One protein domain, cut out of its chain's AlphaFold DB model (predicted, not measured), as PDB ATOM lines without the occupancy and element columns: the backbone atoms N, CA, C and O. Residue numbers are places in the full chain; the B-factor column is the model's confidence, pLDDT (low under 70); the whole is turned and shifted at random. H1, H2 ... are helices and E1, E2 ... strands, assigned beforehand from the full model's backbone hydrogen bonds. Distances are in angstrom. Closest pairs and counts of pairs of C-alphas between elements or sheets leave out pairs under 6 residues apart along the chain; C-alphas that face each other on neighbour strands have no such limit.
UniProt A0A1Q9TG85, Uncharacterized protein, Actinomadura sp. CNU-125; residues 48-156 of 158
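This is residues 48 to 156 of the 158 residues of an uncharacterized protein of Actinomadura sp. CNU-125 (UniProt A0A1Q9TG85). With little regular structure, an antiparallel meander E1 E2 E3 lies mid-domain, hairpin E4 E5 towards one end, H1 and H3 side by side at the other. The 109 printed residues, with five named strands then three named helices, are mixed in class and compact: radius of gyration of the C-alphas 14.1 A, spans 41 by 31 by 23 A.

Start at hairpin E1, residues 50 to 52, and E2, 55 to 59; N 50 and O 57 are within hydrogen-bond range, 2.9 A. H1, 108 to 115, touches H3, 145 to 154, the same way at a shallow tilt of 4 degrees; the closest C-alphas, Ile 111 and Val 145, are 5.7 A apart.

Find C-alpha 50 at (-32.374, -36.498, 23.192), where E1 begins. E3 is residues 67 to 69, E4 90 to 92, E5 99 to 103, H2 132 to 137. H3 ends at C-alpha 154, (-17.054, -28.633, 37.399).

The printed part has no cut; pLDDT is under 70 at residues 73 to 85, in the long link E3 to E4.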
ATOM      1  N   TRP A  48     -34.660 -36.602  16.072       96.31
ATOM      2  CA  TRP A  48     -33.520 -36.848  16.943       96.31
ATOM      3  C   TRP A  48     -33.997 -37.250  18.336       96.31
ATOM      4  O   TRP A  48     -34.811 -36.548  18.938       96.31
ATOM      5  N   ALA A  49     -33.456 -38.350  18.852       97.25
ATOM      6  CA  ALA A  49     -33.558 -38.672  20.266       97.25
ATOM      7  C   ALA A  49     -32.647 -37.745  21.083       97.25
ATOM      8  O   ALA A  49     -31.525 -37.432  20.673       97.25
ATOM      9  N   TYR A  50     -33.118 -37.331  22.253       97.81
ATOM     10  CA  TYR A  50     -32.374 -36.498  23.192       97.81
ATOM     11  C   TYR A  50     -32.728 -36.862  24.635       97.81
ATOM     12  O   TYR A  50     -33.713 -37.561  24.867       97.81
ATOM     13  N   VAL A  51     -31.918 -36.428  25.603       96.81
ATOM     14  CA  VAL A  51     -32.165 -36.710  27.022       96.81
ATOM     15  C   VAL A  51     -32.766 -35.480  27.682       96.81
ATOM     16  O   VAL A  51     -32.151 -34.413  27.698       96.81
ATOM     17  N   TYR A  52     -33.941 -35.647  28.273       95.56
ATOM     18  CA  TYR A  52     -34.586 -34.626  29.083       95.56
ATOM     19  C   TYR A  52     -34.985 -35.213  30.427       95.56
ATOM     20  O   TYR A  52     -35.683 -36.224  30.503       95.56
ATOM     21  N   SER A  53     -34.532 -34.579  31.504       93.94
ATOM     22  CA  SER A  53     -34.782 -35.032  32.872       93.94
ATOM     23  C   SER A  53     -34.389 -36.502  33.127       93.94
ATOM     24  O   SER A  53     -35.010 -37.185  33.946       93.94
ATOM     25  N   GLY A  54     -33.350 -36.989  32.441       92.88
ATOM     26  CA  GLY A  54     -32.818 -38.347  32.581       92.88
ATOM     27  C   GLY A  54     -33.520 -39.415  31.746       92.88
ATOM     28  O   GLY A  54     -33.184 -40.590  31.893       92.88
ATOM     29  N   GLU A  55     -34.455 -39.020  30.885       93.19
ATOM     30  CA  GLU A  55     -35.197 -39.917  30.004       93.19
ATOM     31  C   GLU A  55     -34.919 -39.583  28.539       93.19
ATOM     32  O   GLU A  55     -34.810 -38.413  28.166       93.19
ATOM     33  N   TRP A  56     -34.822 -40.614  27.699       95.50
ATOM     34  CA  TRP A  56     -34.703 -40.434  26.256       95.50
ATOM     35  C   TRP A  56     -36.069 -40.142  25.646       95.50
ATOM     36  O   TRP A  56     -36.983 -40.975  25.702       95.50
ATOM     37  N   ILE A  57     -36.185 -38.974  25.026       95.94
ATOM     38  CA  ILE A  57     -37.400 -38.500  24.371       95.94
ATOM     39  C   ILE A  57     -37.110 -37.989  22.956       95.94
ATOM     40  O   ILE A  57     -35.955 -37.842  22.555       95.94
ATOM     41  N   ALA A  58     -38.165 -37.736  22.186       96.62
ATOM     42  CA  ALA A  58     -38.086 -37.029  20.913       96.62
ATOM     43  C   ALA A  58     -39.316 -36.135  20.708       96.62
ATOM     44  O   ALA A  58     -40.434 -36.512  21.070       96.62
ATOM     45  N   ASP A  59     -39.105 -34.973  20.090       95.88
ATOM     46  CA  ASP A  59     -40.173 -34.035  19.745       95.88
ATOM     47  C   ASP A  59     -40.898 -34.482  18.476       95.88
ATOM     48  O   ASP A  59     -40.296 -34.987  17.525       95.88
ATOM     49  N   CYS A  60     -42.210 -34.259  18.426       94.81
ATOM     50  CA  CYS A  60     -42.986 -34.566  17.239       94.81
ATOM     51  C   CYS A  60     -42.649 -33.595  16.092       94.81
ATOM     52  O   CYS A  60     -42.916 -32.394  16.205       94.81
ATOM     53  N   PRO A  61     -42.176 -34.092  14.934       93.19
ATOM     54  CA  PRO A  61     -41.663 -33.242  13.862       93.19
ATOM     55  C   PRO A  61     -42.791 -32.595  13.049       93.19
ATOM     56  O   PRO A  61     -42.542 -31.695  12.256       93.19
ATOM     57  N   SER A  62     -44.045 -33.016  13.253       92.56
ATOM     58  CA  SER A  62     -45.215 -32.376  12.641       92.56
ATOM     59  C   SER A  62     -45.538 -31.005  13.243       92.56
ATOM     60  O   SER A  62     -46.414 -30.314  12.731       92.56
ATOM     61  N   GLY A  63     -44.878 -30.620  14.343       89.19
ATOM     62  CA  GLY A  63     -45.109 -29.342  15.013       89.19
ATOM     63  C   GLY A  63     -46.324 -29.324  15.944       89.19
ATOM     64  O   GLY A  63     -46.737 -28.255  16.377       89.19
ATOM     65  N   CYS A  64     -46.893 -30.482  16.303       93.38
ATOM     66  CA  CYS A  64     -48.019 -30.539  17.250       93.38
ATOM     67  C   CYS A  64     -47.645 -30.210  18.713       93.38
ATOM     68  O   CYS A  64     -48.522 -30.203  19.572       93.38
ATOM     69  N   GLY A  65     -46.362 -29.964  19.003       92.44
ATOM     70  CA  GLY A  65     -45.864 -29.590  20.335       92.44
ATOM     71  C   GLY A  65     -45.748 -30.742  21.338       92.44
ATOM     72  O   GLY A  65     -45.395 -30.508  22.487       92.44
ATOM     73  N   ASN A  66     -46.042 -31.976  20.925       94.38
ATOM     74  CA  ASN A  66     -45.929 -33.158  21.776       94.38
ATOM     75  C   ASN A  66     -44.526 -33.782  21.701       94.38
ATOM     76  O   ASN A  66     -43.910 -33.765  20.633       94.38
ATOM     77  N   ALA A  67     -44.082 -34.409  22.788       94.62
ATOM     78  CA  ALA A  67     -42.866 -35.217  22.854       94.62
ATOM     79  C   ALA A  67     -43.194 -36.614  23.398       94.62
ATOM     80  O   ALA A  67     -44.155 -36.779  24.148       94.62
ATOM     81  N   GLU A  68     -42.421 -37.622  23.007       94.81
ATOM     82  CA  GLU A  68     -42.644 -39.013  23.421       94.81
ATOM     83  C   GLU A  68     -41.375 -39.633  23.983       94.81
ATOM     84  O   GLU A  68     -40.277 -39.334  23.516       94.81
ATOM     85  N   PHE A  69     -41.539 -40.566  24.919       93.38
ATOM     86  CA  PHE A  69     -40.465 -41.470  25.314       93.38
ATOM     87  C   PHE A  69     -40.093 -42.390  24.153       93.38
ATOM     88  O   PHE A  69     -40.962 -42.976  23.502       93.38
ATOM     89  N   VAL A  70     -38.791 -42.536  23.917       93.56
ATOM     90  CA  VAL A  70     -38.247 -43.337  22.806       93.56
ATOM     91  C   VAL A  70     -37.409 -44.532  23.270       93.56
ATOM     92  O   VAL A  70     -36.831 -45.255  22.463       93.56
ATOM     93  N   THR A  71     -37.382 -44.773  24.578       89.75
ATOM     94  CA  THR A  71     -36.897 -46.002  25.220       89.75
ATOM     95  C   THR A  71     -37.984 -46.575  26.118       89.75
ATOM     96  O   THR A  71     -38.858 -45.838  26.569       89.75
ATOM     97  N   GLY A  72     -37.881 -47.853  26.485       78.25
ATOM     98  CA  GLY A  72     -38.778 -48.453  27.484       78.25
ATOM     99  C   GLY A  72     -39.737 -49.475  26.903       78.25
ATOM    100  O   GLY A  72     -39.564 -49.952  25.784       78.25
ATOM    101  N   LYS A  73     -40.791 -49.797  27.651       61.09
ATOM    102  CA  LYS A  73     -41.951 -50.504  27.093       61.09
ATOM    103  C   LYS A  73     -42.818 -49.518  26.323       61.09
ATOM    104  O   LYS A  73     -43.067 -48.421  26.821       61.09
ATOM    105  N   HIS A  74     -43.235 -49.893  25.113       56.19
ATOM    106  CA  HIS A  74     -43.962 -48.989  24.223       56.19
ATOM    107  C   HIS A  74     -45.198 -48.471  24.970       56.19
ATOM    108  O   HIS A  74     -45.820 -49.253  25.683       56.19
ATOM    109  N   PRO A  75     -45.673 -47.229  24.767       52.25
ATOM    110  CA  PRO A  75     -46.907 -46.732  25.398       52.25
ATOM    111  C   PRO A  75     -48.171 -47.601  25.193       52.25
ATOM    112  O   PRO A  75     -49.215 -47.356  25.793       52.25
ATOM    113  N   ARG A  76     -48.108 -48.615  24.315       56.31
ATOM    114  CA  ARG A  76     -49.169 -49.610  24.088       56.31
ATOM    115  C   ARG A  76     -49.129 -50.739  25.124       56.31
ATOM    116  O   ARG A  76     -50.163 -51.345  25.389       56.31
ATOM    117  N   ASP A  77     -47.983 -50.951  25.753       56.81
ATOM    118  CA  ASP A  77     -47.728 -51.921  26.807       56.81
ATOM    119  C   ASP A  77     -48.126 -51.307  28.160       56.81
ATOM    120  O   ASP A  77     -47.294 -51.007  29.020       56.81
ATOM    121  N   ARG A  78     -49.427 -51.044  28.340       46.59
ATOM    122  CA  ARG A  78     -49.955 -50.517  29.607       46.59
ATOM    123  C   ARG A  78     -49.591 -51.474  30.748       46.59
ATOM    124  O   ARG A  78     -50.001 -52.630  30.718       46.59
ATOM    125  N   GLY A  79     -48.887 -50.985  31.772       43.88
ATOM    126  CA  GLY A  79     -48.789 -51.698  33.054       43.88
ATOM    127  C   GLY A  79     -47.459 -51.642  33.802       43.88
ATOM    128  O   GLY A  79     -47.414 -52.140  34.920       43.88
ATOM    129  N   VAL A  80     -46.387 -51.056  33.258       43.81
ATOM    130  CA  VAL A  80     -45.118 -50.943  34.002       43.81
ATOM    131  C   VAL A  80     -44.495 -49.570  33.787       43.81
ATOM    132  O   VAL A  80     -43.855 -49.322  32.771       43.81
ATOM    133  N   ALA A  81     -44.680 -48.677  34.757       40.12
ATOM    134  CA  ALA A  81     -43.838 -47.496  34.875       40.12
ATOM    135  C   ALA A  81     -42.397 -47.936  35.201       40.12
ATOM    136  O   ALA A  81     -42.195 -48.806  36.047       40.12
ATOM    137  N   GLY A  82     -41.401 -47.326  34.552       43.91
ATOM    138  CA  GLY A  82     -40.055 -47.246  35.126       43.91
ATOM    139  C   GLY A  82     -39.050 -48.352  34.802       43.91
ATOM    140  O   GLY A  82     -38.194 -48.629  35.634       43.91
ATOM    141  N   THR A  83     -39.062 -48.957  33.611       47.47
ATOM    142  CA  THR A  83     -37.842 -49.635  33.126       47.47
ATOM    143  C   THR A  83     -37.300 -48.931  31.890       47.47
ATOM    144  O   THR A  83     -37.956 -48.906  30.851       47.47
ATOM    145  N   ARG A  84     -36.089 -48.364  32.019       60.97
ATOM    146  CA  ARG A  84     -35.242 -47.947  30.893       60.97
ATOM    147  C   ARG A  84     -35.076 -49.157  29.984       60.97
ATOM    148  O   ARG A  84     -34.384 -50.111  30.327       60.97
ATOM    149  N   GLY A  85     -35.839 -49.174  28.904       67.94
ATOM    150  CA  GLY A  85     -35.911 -50.304  27.986       67.94
ATOM    151  C   GLY A  85     -35.069 -50.060  26.750       67.94
ATOM    152  O   GLY A  85     -34.404 -49.035  26.622       67.94
ATOM    153  N   ALA A  86     -35.127 -51.011  25.824       81.38
ATOM    154  CA  ALA A  86     -34.447 -50.892  24.546       81.38
ATOM    155  C   ALA A  86     -34.902 -49.629  23.781       81.38
ATOM    156  O   ALA A  86     -36.067 -49.231  23.903       81.38
ATOM    157  N   PRO A  87     -34.003 -49.007  22.998       89.38
ATOM    158  CA  PRO A  87     -34.358 -47.901  22.117       89.38
ATOM    159  C   PRO A  87     -35.351 -48.354  21.043       89.38
ATOM    160  O   PRO A  87     -35.240 -49.456  20.498       89.38
ATOM    161  N   TYR A  88     -36.313 -47.496  20.710       89.69
ATOM    162  CA  TYR A  88     -37.206 -47.720  19.575       89.69
ATOM    163  C   TYR A  88     -36.530 -47.357  18.254       89.69
ATOM    164  O   TYR A  88     -35.746 -46.412  18.163       89.69
ATOM    165  N   ALA A  89     -36.885 -48.103  17.208       89.38
ATOM    166  CA  ALA A  89     -36.487 -47.790  15.838       89.38
ATOM    167  C   ALA A  89     -37.393 -46.721  15.196       89.38
ATOM    168  O   ALA A  89     -36.951 -45.973  14.326       89.38
ATOM    169  N   GLU A  90     -38.657 -46.642  15.626       93.38
ATOM    170  CA  GLU A  90     -39.679 -45.745  15.079       93.38
ATOM    171  C   GLU A  90     -40.291 -44.884  16.190       93.38
ATOM    172  O   GLU A  90     -40.660 -45.381  17.255       93.38
ATOM    173  N   PHE A  91     -40.430 -43.591  15.916       93.75
ATOM    174  CA  PHE A  91     -41.198 -42.645  16.707       93.75
ATOM    175  C   PHE A  91     -42.663 -42.690  16.287       93.75
ATOM    176  O   PHE A  91     -42.980 -42.674  15.097       93.75
ATOM    177  N   VAL A  92     -43.566 -42.681  17.267       93.38
ATOM    178  CA  VAL A  92     -45.011 -42.635  17.036       93.38
ATOM    179  C   VAL A  92     -45.632 -41.614  17.977       93.38
ATOM    180  O   VAL A  92     -45.767 -41.873  19.169       93.38
ATOM    181  N   CYS A  93     -46.077 -40.478  17.443       93.62
ATOM    182  CA  CYS A  93     -46.729 -39.452  18.255       93.62
ATOM    183  C   CYS A  93     -48.109 -39.925  18.729       93.62
ATOM    184  O   CYS A  93     -48.982 -40.250  17.917       93.62
ATOM    185  N   SER A  94     -48.354 -39.928  20.037       92.31
ATOM    186  CA  SER A  94     -49.659 -40.280  20.602       92.31
ATOM    187  C   SER A  94     -50.736 -39.231  20.299       92.31
ATOM    188  O   SER A  94     -51.901 -39.601  20.137       92.31
ATOM    189  N   CYS A  95     -50.343 -37.961  20.141       92.44
ATOM    190  CA  CYS A  95     -51.229 -36.836  19.839       92.44
ATOM    191  C   CYS A  95     -51.718 -36.843  18.379       92.44
ATOM    192  O   CYS A  95     -52.903 -37.046  18.122       92.44
ATOM    193  N   CYS A  96     -50.816 -36.669  17.405       94.50
ATOM    194  CA  CYS A  96     -51.185 -36.516  15.987       94.50
ATOM    195  C   CYS A  96     -50.974 -37.776  15.133       94.50
ATOM    196  O   CYS A  96     -51.226 -37.751  13.932       94.50
ATOM    197  N   ARG A  97     -50.505 -38.880  15.732       93.06
ATOM    198  CA  ARG A  97     -50.239 -40.167  15.056       93.06
ATOM    199  C   ARG A  97     -49.149 -40.140  13.983       93.06
ATOM    200  O   ARG A  97     -48.983 -41.148  13.298       93.06
ATOM    201  N   TYR A  98     -48.389 -39.049  13.870       92.75
ATOM    202  CA  TYR A  98     -47.222 -38.972  12.990       92.75
ATOM    203  C   TYR A  98     -46.204 -40.067  13.335       92.75
ATOM    204  O   TYR A  98     -45.990 -40.363  14.515       92.75
ATOM    205  N   ARG A  99     -45.589 -40.650  12.301       94.12
ATOM    206  CA  ARG A  99     -44.595 -41.719  12.414       94.12
ATOM    207  C   ARG A  99     -43.367 -41.414  11.585       94.12
ATOM    208  O   ARG A  99     -43.498 -40.951  10.454       94.12
ATOM    209  N   CYS A 100     -42.203 -41.723  12.131       94.94
ATOM    210  CA  CYS A 100     -40.934 -41.616  11.424       94.94
ATOM    211  C   CYS A 100     -39.831 -42.406  12.141       94.94
ATOM    212  O   CYS A 100     -39.948 -42.666  13.338       94.94
ATOM    213  N   PRO A 101     -38.732 -42.752  11.455       95.62
ATOM    214  CA  PRO A 101     -37.515 -43.243  12.096       95.62
ATOM    215  C   PRO A 101     -36.979 -42.330  13.208       95.62
ATOM    216  O   PRO A 101     -37.183 -41.111  13.194       95.62
ATOM    217  N   ILE A 102     -36.248 -42.928  14.150       95.50
ATOM    218  CA  ILE A 102     -35.517 -42.214  15.204       95.50
ATOM    219  C   ILE A 102     -34.027 -42.223  14.883       95.50
ATOM    220  O   ILE A 102     -33.436 -43.281  14.673       95.50
ATOM    221  N   SER A 103     -33.415 -41.044  14.884       95.62
ATOM    222  CA  SER A 103     -31.971 -40.870  14.824       95.62
ATOM    223  C   SER A 103     -31.403 -40.780  16.236       95.62
ATOM    224  O   SER A 103     -31.738 -39.874  17.005       95.62
ATOM    225  N   TRP A 104     -30.532 -41.728  16.569       95.81
ATOM    226  CA  TRP A 104     -29.850 -41.814  17.857       95.81
ATOM    227  C   TRP A 104     -28.409 -41.310  17.736       95.81
ATOM    228  O   TRP A 104     -27.770 -41.547  16.705       95.81
ATOM    229  N   PRO A 105     -27.847 -40.657  18.769       95.69
ATOM    230  CA  PRO A 105     -26.413 -40.406  18.794       95.69
ATOM    231  C   PRO A 105     -25.651 -41.732  18.899       95.69
ATOM    232  O   PRO A 105     -26.072 -42.645  19.613       95.69
ATOM    233  N   ALA A 106     -24.497 -41.825  18.231       94.75
ATOM    234  CA  ALA A 106     -23.660 -43.029  18.251       94.75
ATOM    235  C   ALA A 106     -23.257 -43.447  19.681       94.75
ATOM    236  O   ALA A 106     -23.117 -44.629  19.976       94.75
ATOM    237  N   GLU A 107     -23.133 -42.470  20.580       96.00
ATOM    238  CA  GLU A 107     -22.693 -42.645  21.964       96.00
ATOM    239  C   GLU A 107     -23.855 -42.628  22.975       96.00
ATOM    240  O   GLU A 107     -23.636 -42.351  24.152       96.00
ATOM    241  N   ALA A 108     -25.096 -42.925  22.562       95.38
ATOM    242  CA  ALA A 108     -26.281 -42.845  23.435       95.38
ATOM    243  C   ALA A 108     -26.103 -43.556  24.793       95.38
ATOM    244  O   ALA A 108     -26.480 -43.028  25.843       95.38
ATOM    245  N   GLY A 109     -25.478 -44.739  24.796       94.62
ATOM    246  CA  GLY A 109     -25.178 -45.474  26.028       94.62
ATOM    247  C   GLY A 109     -24.192 -44.742  26.945       94.62
ATOM    248  O   GLY A 109     -24.423 -44.658  28.150       94.62
ATOM    249  N   ALA A 110     -23.127 -44.163  26.383       97.00
ATOM    250  CA  ALA A 110     -22.120 -43.424  27.143       97.00
ATOM    251  C   ALA A 110     -22.671 -42.094  27.676       97.00
ATOM    252  O   ALA A 110     -22.480 -41.790  28.851       97.00
ATOM    253  N   ILE A 111     -23.436 -41.357  26.860       97.56
ATOM    254  CA  ILE A 111     -24.158 -40.146  27.283       97.56
ATOM    255  C   ILE A 111     -25.046 -40.464  28.494       97.56
ATOM    256  O   ILE A 111     -24.958 -39.790  29.518       97.56
ATOM    257  N   SER A 112     -25.843 -41.536  28.414       95.56
ATOM    258  CA  SER A 112     -26.709 -41.966  29.523       95.56
ATOM    259  C   SER A 112     -25.903 -42.252  30.790       95.56
ATOM    260  O   SER A 112     -26.231 -41.739  31.856       95.56
ATOM    261  N   ALA A 113     -24.809 -43.011  30.669       95.81
ATOM    262  CA  ALA A 113     -23.966 -43.385  31.800       95.81
ATOM    263  C   ALA A 113     -23.303 -42.179  32.490       95.81
ATOM    264  O   ALA A 113     -23.122 -42.195  33.708       95.81
ATOM    265  N   VAL A 114     -22.934 -41.134  31.741       97.56
ATOM    266  CA  VAL A 114     -22.382 -39.896  32.317       97.56
ATOM    267  C   VAL A 114     -23.466 -39.081  33.013       97.56
ATOM    268  O   VAL A 114     -23.268 -38.630  34.144       97.56
ATOM    269  N   LEU A 115     -24.625 -38.913  32.374       96.19
ATOM    270  CA  LEU A 115     -25.739 -38.164  32.953       96.19
ATOM    271  C   LEU A 115     -26.297 -38.843  34.210       96.19
ATOM    272  O   LEU A 115     -26.686 -38.160  35.153       96.19
ATOM    273  N   ASP A 116     -26.282 -40.173  34.274       95.38
ATOM    274  CA  ASP A 116     -26.757 -40.940  35.429       95.38
ATOM    275  C   ASP A 116     -26.001 -40.666  36.726       95.38
ATOM    276  O   ASP A 116     -26.564 -40.844  37.809       95.38
ATOM    277  N   ARG A 117     -24.762 -40.176  36.633       95.62
ATOM    278  CA  ARG A 117     -23.981 -39.762  37.805       95.62
ATOM    279  C   ARG A 117     -24.576 -38.538  38.490       95.62
ATOM    280  O   ARG A 117     -24.383 -38.350  39.688       95.62
ATOM    281  N   ARG A 118     -25.327 -37.704  37.759       96.00
ATOM    282  CA  ARG A 118     -25.957 -36.511  38.333       96.00
ATOM    283  C   ARG A 118     -27.077 -36.957  39.282       96.00
ATOM    284  O   ARG A 118     -27.992 -37.667  38.851       96.00
ATOM    285  N   PRO A 119     -27.071 -36.546  40.560       94.19
ATOM    286  CA  PRO A 119     -28.026 -37.056  41.546       94.19
ATOM    287  C   PRO A 119     -29.460 -36.575  41.296       94.19
ATOM    288  O   PRO A 119     -30.412 -37.275  41.631       94.19
ATOM    289  N   VAL A 120     -29.629 -35.400  40.681       93.12
ATOM    290  CA  VAL A 120     -30.938 -34.780  40.444       93.12
ATOM    291  C   VAL A 120     -31.402 -35.073  39.011       93.12
ATOM    292  O   VAL A 120     -30.778 -34.568  38.075       93.12
ATOM    293  N   PRO A 121     -32.505 -35.820  38.791       88.38
ATOM    294  CA  PRO A 121     -32.956 -36.195  37.447       88.38
ATOM    295  C   PRO A 121     -33.146 -35.015  36.490       88.38
ATOM    296  O   PRO A 121     -32.701 -35.080  35.352       88.38
ATOM    297  N   HIS A 122     -33.697 -33.892  36.958       91.88
ATOM    298  CA  HIS A 122     -33.912 -32.691  36.138       91.88
ATOM    299  C   HIS A 122     -32.623 -32.025  35.629       91.88
ATOM    300  O   HIS A 122     -32.686 -31.169  34.751       91.88
ATOM    301  N   THR A 123     -31.456 -32.416  36.151       94.62
ATOM    302  CA  THR A 123     -30.142 -31.942  35.677       94.62
ATOM    303  C   THR A 123     -29.523 -32.867  34.625       94.62
ATOM    304  O   THR A 123     -28.478 -32.552  34.061       94.62
ATOM    305  N   ARG A 124     -30.154 -34.009  34.335       96.06
ATOM    306  CA  ARG A 124     -29.696 -35.015  33.370       96.06
ATOM    307  C   ARG A 124     -30.220 -34.685  31.979       96.06
ATOM    308  O   ARG A 124     -31.126 -35.354  31.489       96.06
ATOM    309  N   ASN A 125     -29.697 -33.628  31.374       97.25
ATOM    310  CA  ASN A 125     -30.130 -33.188  30.054       97.25
ATOM    311  C   ASN A 125     -28.991 -33.316  29.049       97.25
ATOM    312  O   ASN A 125     -27.841 -33.035  29.371       97.25
ATOM    313  N   TRP A 126     -29.330 -33.710  27.831       98.19
ATOM    314  CA  TRP A 126     -28.443 -33.645  26.680       98.19
ATOM    315  C   TRP A 126     -29.288 -33.426  25.438       98.19
ATOM    316  O   TRP A 126     -30.280 -34.122  25.226       98.19
ATOM    317  N   PHE A 127     -28.877 -32.479  24.603       98.19
ATOM    318  CA  PHE A 127     -29.590 -32.126  23.384       98.19
ATOM    319  C   PHE A 127     -28.684 -32.307  22.167       98.19
ATOM    320  O   PHE A 127     -27.512 -31.931  22.232       98.19
ATOM    321  N   PRO A 128     -29.191 -32.818  21.033       97.25
ATOM    322  CA  PRO A 128     -28.432 -32.895  19.794       97.25
ATOM    323  C   PRO A 128     -28.108 -31.489  19.291       97.25
ATOM    324  O   PRO A 128     -28.819 -30.520  19.572       97.25
ATOM    325  N   ARG A 129     -27.024 -31.373  18.520       96.69
ATOM    326  CA  ARG A 129     -26.574 -30.096  17.954       96.69
ATOM    327  C   ARG A 129     -27.712 -29.412  17.194       96.69
ATOM    328  O   ARG A 129     -28.291 -30.003  16.288       96.69
ATOM    329  N   GLY A 130     -27.996 -28.159  17.544       93.31
ATOM    330  CA  GLY A 130     -29.030 -27.369  16.869       93.31
ATOM    331  C   GLY A 130     -30.470 -27.693  17.285       93.31
ATOM    332  O   GLY A 130     -31.395 -27.253  16.606       93.31
ATOM    333  N   HIS A 131     -30.685 -28.429  18.383       94.50
ATOM    334  CA  HIS A 131     -32.025 -28.652  18.930       94.50
ATOM    335  C   HIS A 131     -32.747 -27.320  19.191       94.50
ATOM    336  O   HIS A 131     -32.285 -26.512  20.000       94.50
ATOM    337  N   ALA A 132     -33.886 -27.097  18.529       91.25
ATOM    338  CA  ALA A 132     -34.524 -25.781  18.452       91.25
ATOM    339  C   ALA A 132     -34.824 -25.169  19.831       91.25
ATOM    340  O   ALA A 132     -34.460 -24.022  20.088       91.25
ATOM    341  N   LEU A 133     -35.424 -25.945  20.744       90.81
ATOM    342  CA  LEU A 133     -35.756 -25.467  22.090       90.81
ATOM    343  C   LEU A 133     -34.508 -25.154  22.926       90.81
ATOM    344  O   LEU A 133     -34.483 -24.161  23.648       90.81
ATOM    345  N   ALA A 134     -33.465 -25.980  22.819       95.19
ATOM    346  CA  ALA A 134     -32.248 -25.812  23.611       95.19
ATOM    347  C   ALA A 134     -31.471 -24.578  23.141       95.19
ATOM    348  O   ALA A 134     -31.078 -23.748  23.954       95.19
ATOM    349  N   VAL A 135     -31.373 -24.387  21.821       96.06
ATOM    350  CA  VAL A 135     -30.808 -23.173  21.219       96.06
ATOM    351  C   VAL A 135     -31.581 -21.932  21.665       96.06
ATOM    352  O   VAL A 135     -30.971 -20.962  22.107       96.06
ATOM    353  N   ALA A 136     -32.915 -21.963  21.602       94.81
ATOM    354  CA  ALA A 136     -33.749 -20.826  21.990       94.81
ATOM    355  C   ALA A 136     -33.628 -20.461  23.481       94.81
ATOM    356  O   ALA A 136     -33.824 -19.305  23.846       94.81
ATOM    357  N   THR A 137     -33.305 -21.432  24.338       94.38
ATOM    358  CA  THR A 137     -33.188 -21.253  25.795       94.38
ATOM    359  C   THR A 137     -31.745 -21.114  26.283       94.38
ATOM    360  O   THR A 137     -31.521 -20.962  27.481       94.38
ATOM    361  N   GLY A 138     -30.761 -21.133  25.377       95.75
ATOM    362  CA  GLY A 138     -29.340 -21.029  25.723       95.75
ATOM    363  C   GLY A 138     -28.768 -22.270  26.414       95.75
ATOM    364  O   GLY A 138     -27.716 -22.187  27.043       95.75
ATOM    365  N   ILE A 139     -29.443 -23.415  26.309       94.56
ATOM    366  CA  ILE A 139     -28.955 -24.689  26.836       94.56
ATOM    367  C   ILE A 139     -27.895 -25.250  25.866       94.56
ATOM    368  O   ILE A 139     -28.121 -25.228  24.650       94.56
ATOM    369  N   PRO A 140     -26.754 -25.771  26.362       96.50
ATOM    370  CA  PRO A 140     -25.748 -26.415  25.521       96.50
ATOM    371  C   PRO A 140     -26.330 -27.520  24.626       96.50
ATOM    372  O   PRO A 140     -27.232 -28.261  25.017       96.50
ATOM    373  N   THR A 141     -25.804 -27.640  23.403       97.50
ATOM    374  CA  THR A 141     -26.234 -28.664  22.438       97.50
ATOM    375  C   THR A 141     -25.046 -29.355  21.785       97.50
ATOM    376  O   THR A 141     -24.005 -28.743  21.554       97.50
ATOM    377  N   GLY A 142     -25.226 -30.626  21.430       97.00
ATOM    378  CA  GLY A 142     -24.243 -31.428  20.715       97.00
ATOM    379  C   GLY A 142     -22.979 -31.710  21.516       97.00
ATOM    380  O   GLY A 142     -21.929 -31.851  20.889       97.00
ATOM    381  N   GLN A 143     -23.090 -31.750  22.849       98.12
ATOM    382  CA  GLN A 143     -21.970 -32.044  23.738       98.12
ATOM    383  C   GLN A 143     -21.447 -33.464  23.493       98.12
ATOM    384  O   GLN A 143     -22.241 -34.396  23.332       98.12
ATOM    385  N   SER A 144     -20.130 -33.631  23.487       98.19
ATOM    386  CA  SER A 144     -19.484 -34.942  23.530       98.19
ATOM    387  C   SER A 144     -19.574 -35.562  24.930       98.19
ATOM    388  O   SER A 144     -19.902 -34.895  25.915       98.19
ATOM    389  N   VAL A 145     -19.252 -36.853  25.036       98.12
ATOM    390  CA  VAL A 145     -19.131 -37.541  26.333       98.12
ATOM    391  C   VAL A 145     -18.089 -36.864  27.233       98.12
ATOM    392  O   VAL A 145     -18.342 -36.686  28.423       98.12
ATOM    393  N   ASP A 146     -16.958 -36.431  26.672       98.25
ATOM    394  CA  ASP A 146     -15.894 -35.750  27.420       98.25
ATOM    395  C   ASP A 146     -16.341 -34.379  27.943       98.25
ATOM    396  O   ASP A 146     -16.042 -34.022  29.082       98.25
ATOM    397  N   GLU A 147     -17.108 -33.626  27.152       98.31
ATOM    398  CA  GLU A 147     -17.669 -32.339  27.580       98.31
ATOM    399  C   GLU A 147     -18.677 -32.518  28.723       98.31
ATOM    400  O   GLU A 147     -18.671 -31.739  29.674       98.31
ATOM    401  N   LEU A 148     -19.503 -33.570  28.681       98.06
ATOM    402  CA  LEU A 148     -20.416 -33.904  29.780       98.06
ATOM    403  C   LEU A 148     -19.670 -34.335  31.051       98.06
ATOM    404  O   LEU A 148     -20.115 -34.033  32.159       98.06
ATOM    405  N   LEU A 149     -18.556 -35.060  30.907       97.94
ATOM    406  CA  LEU A 149     -17.699 -35.450  32.029       97.94
ATOM    407  C   LEU A 149     -17.026 -34.232  32.668       97.94
ATOM    408  O   LEU A 149     -16.996 -34.139  33.896       97.94
ATOM    409  N   ALA A 150     -16.528 -33.300  31.855       97.94
ATOM    410  CA  ALA A 150     -15.965 -32.041  32.330       97.94
ATOM    411  C   ALA A 150     -17.021 -31.200  33.066       97.94
ATOM    412  O   ALA A 150     -16.785 -30.777  34.193       97.94
ATOM    413  N   GLU A 151     -18.220 -31.057  32.490       96.88
ATOM    414  CA  GLU A 151     -19.349 -30.369  33.133       96.88
ATOM    415  C   GLU A 151     -19.708 -31.010  34.485       96.88
ATOM    416  O   GLU A 151     -19.891 -30.314  35.483       96.88
ATOM    417  N   ASN A 152     -19.775 -32.345  34.552       97.38
ATOM    418  CA  ASN A 152     -20.017 -33.056  35.806       97.38
ATOM    419  C   ASN A 152     -18.947 -32.720  36.856       97.38
ATOM    420  O   ASN A 152     -19.292 -32.388  37.990       97.38
ATOM    421  N   HIS A 153     -17.670 -32.775  36.474       97.25
ATOM    422  CA  HIS A 153     -16.554 -32.462  37.363       97.25
ATOM    423  C   HIS A 153     -16.634 -31.022  37.896       97.25
ATOM    424  O   HIS A 153     -16.510 -30.812  39.103       97.25
ATOM    425  N   ASP A 154     -16.913 -30.047  37.028       96.62
ATOM    426  CA  ASP A 154     -17.054 -28.633  37.399       96.62
ATOM    427  C   ASP A 154     -18.221 -28.391  38.372       96.62
ATOM    428  O   ASP A 154     -18.201 -27.451  39.171       96.62
ATOM    429  N   HIS A 155     -19.219 -29.278  38.361       93.81
ATOM    430  CA  HIS A 155     -20.350 -29.278  39.290       93.81
ATOM    431  C   HIS A 155     -20.182 -30.218  40.497       93.81
ATOM    432  O   HIS A 155     -21.135 -30.407  41.257       93.81
ATOM    433  N   GLY A 156     -18.994 -30.793  40.710       96.00
ATOM    434  CA  GLY A 156     -18.714 -31.680  41.846       96.00
ATOM    435  C   GLY A 156     -19.407 -33.046  41.762       96.00
ATOM    436  O   GLY A 156     -19.636 -33.691  42.785       96.00
TER     437      GLY A 156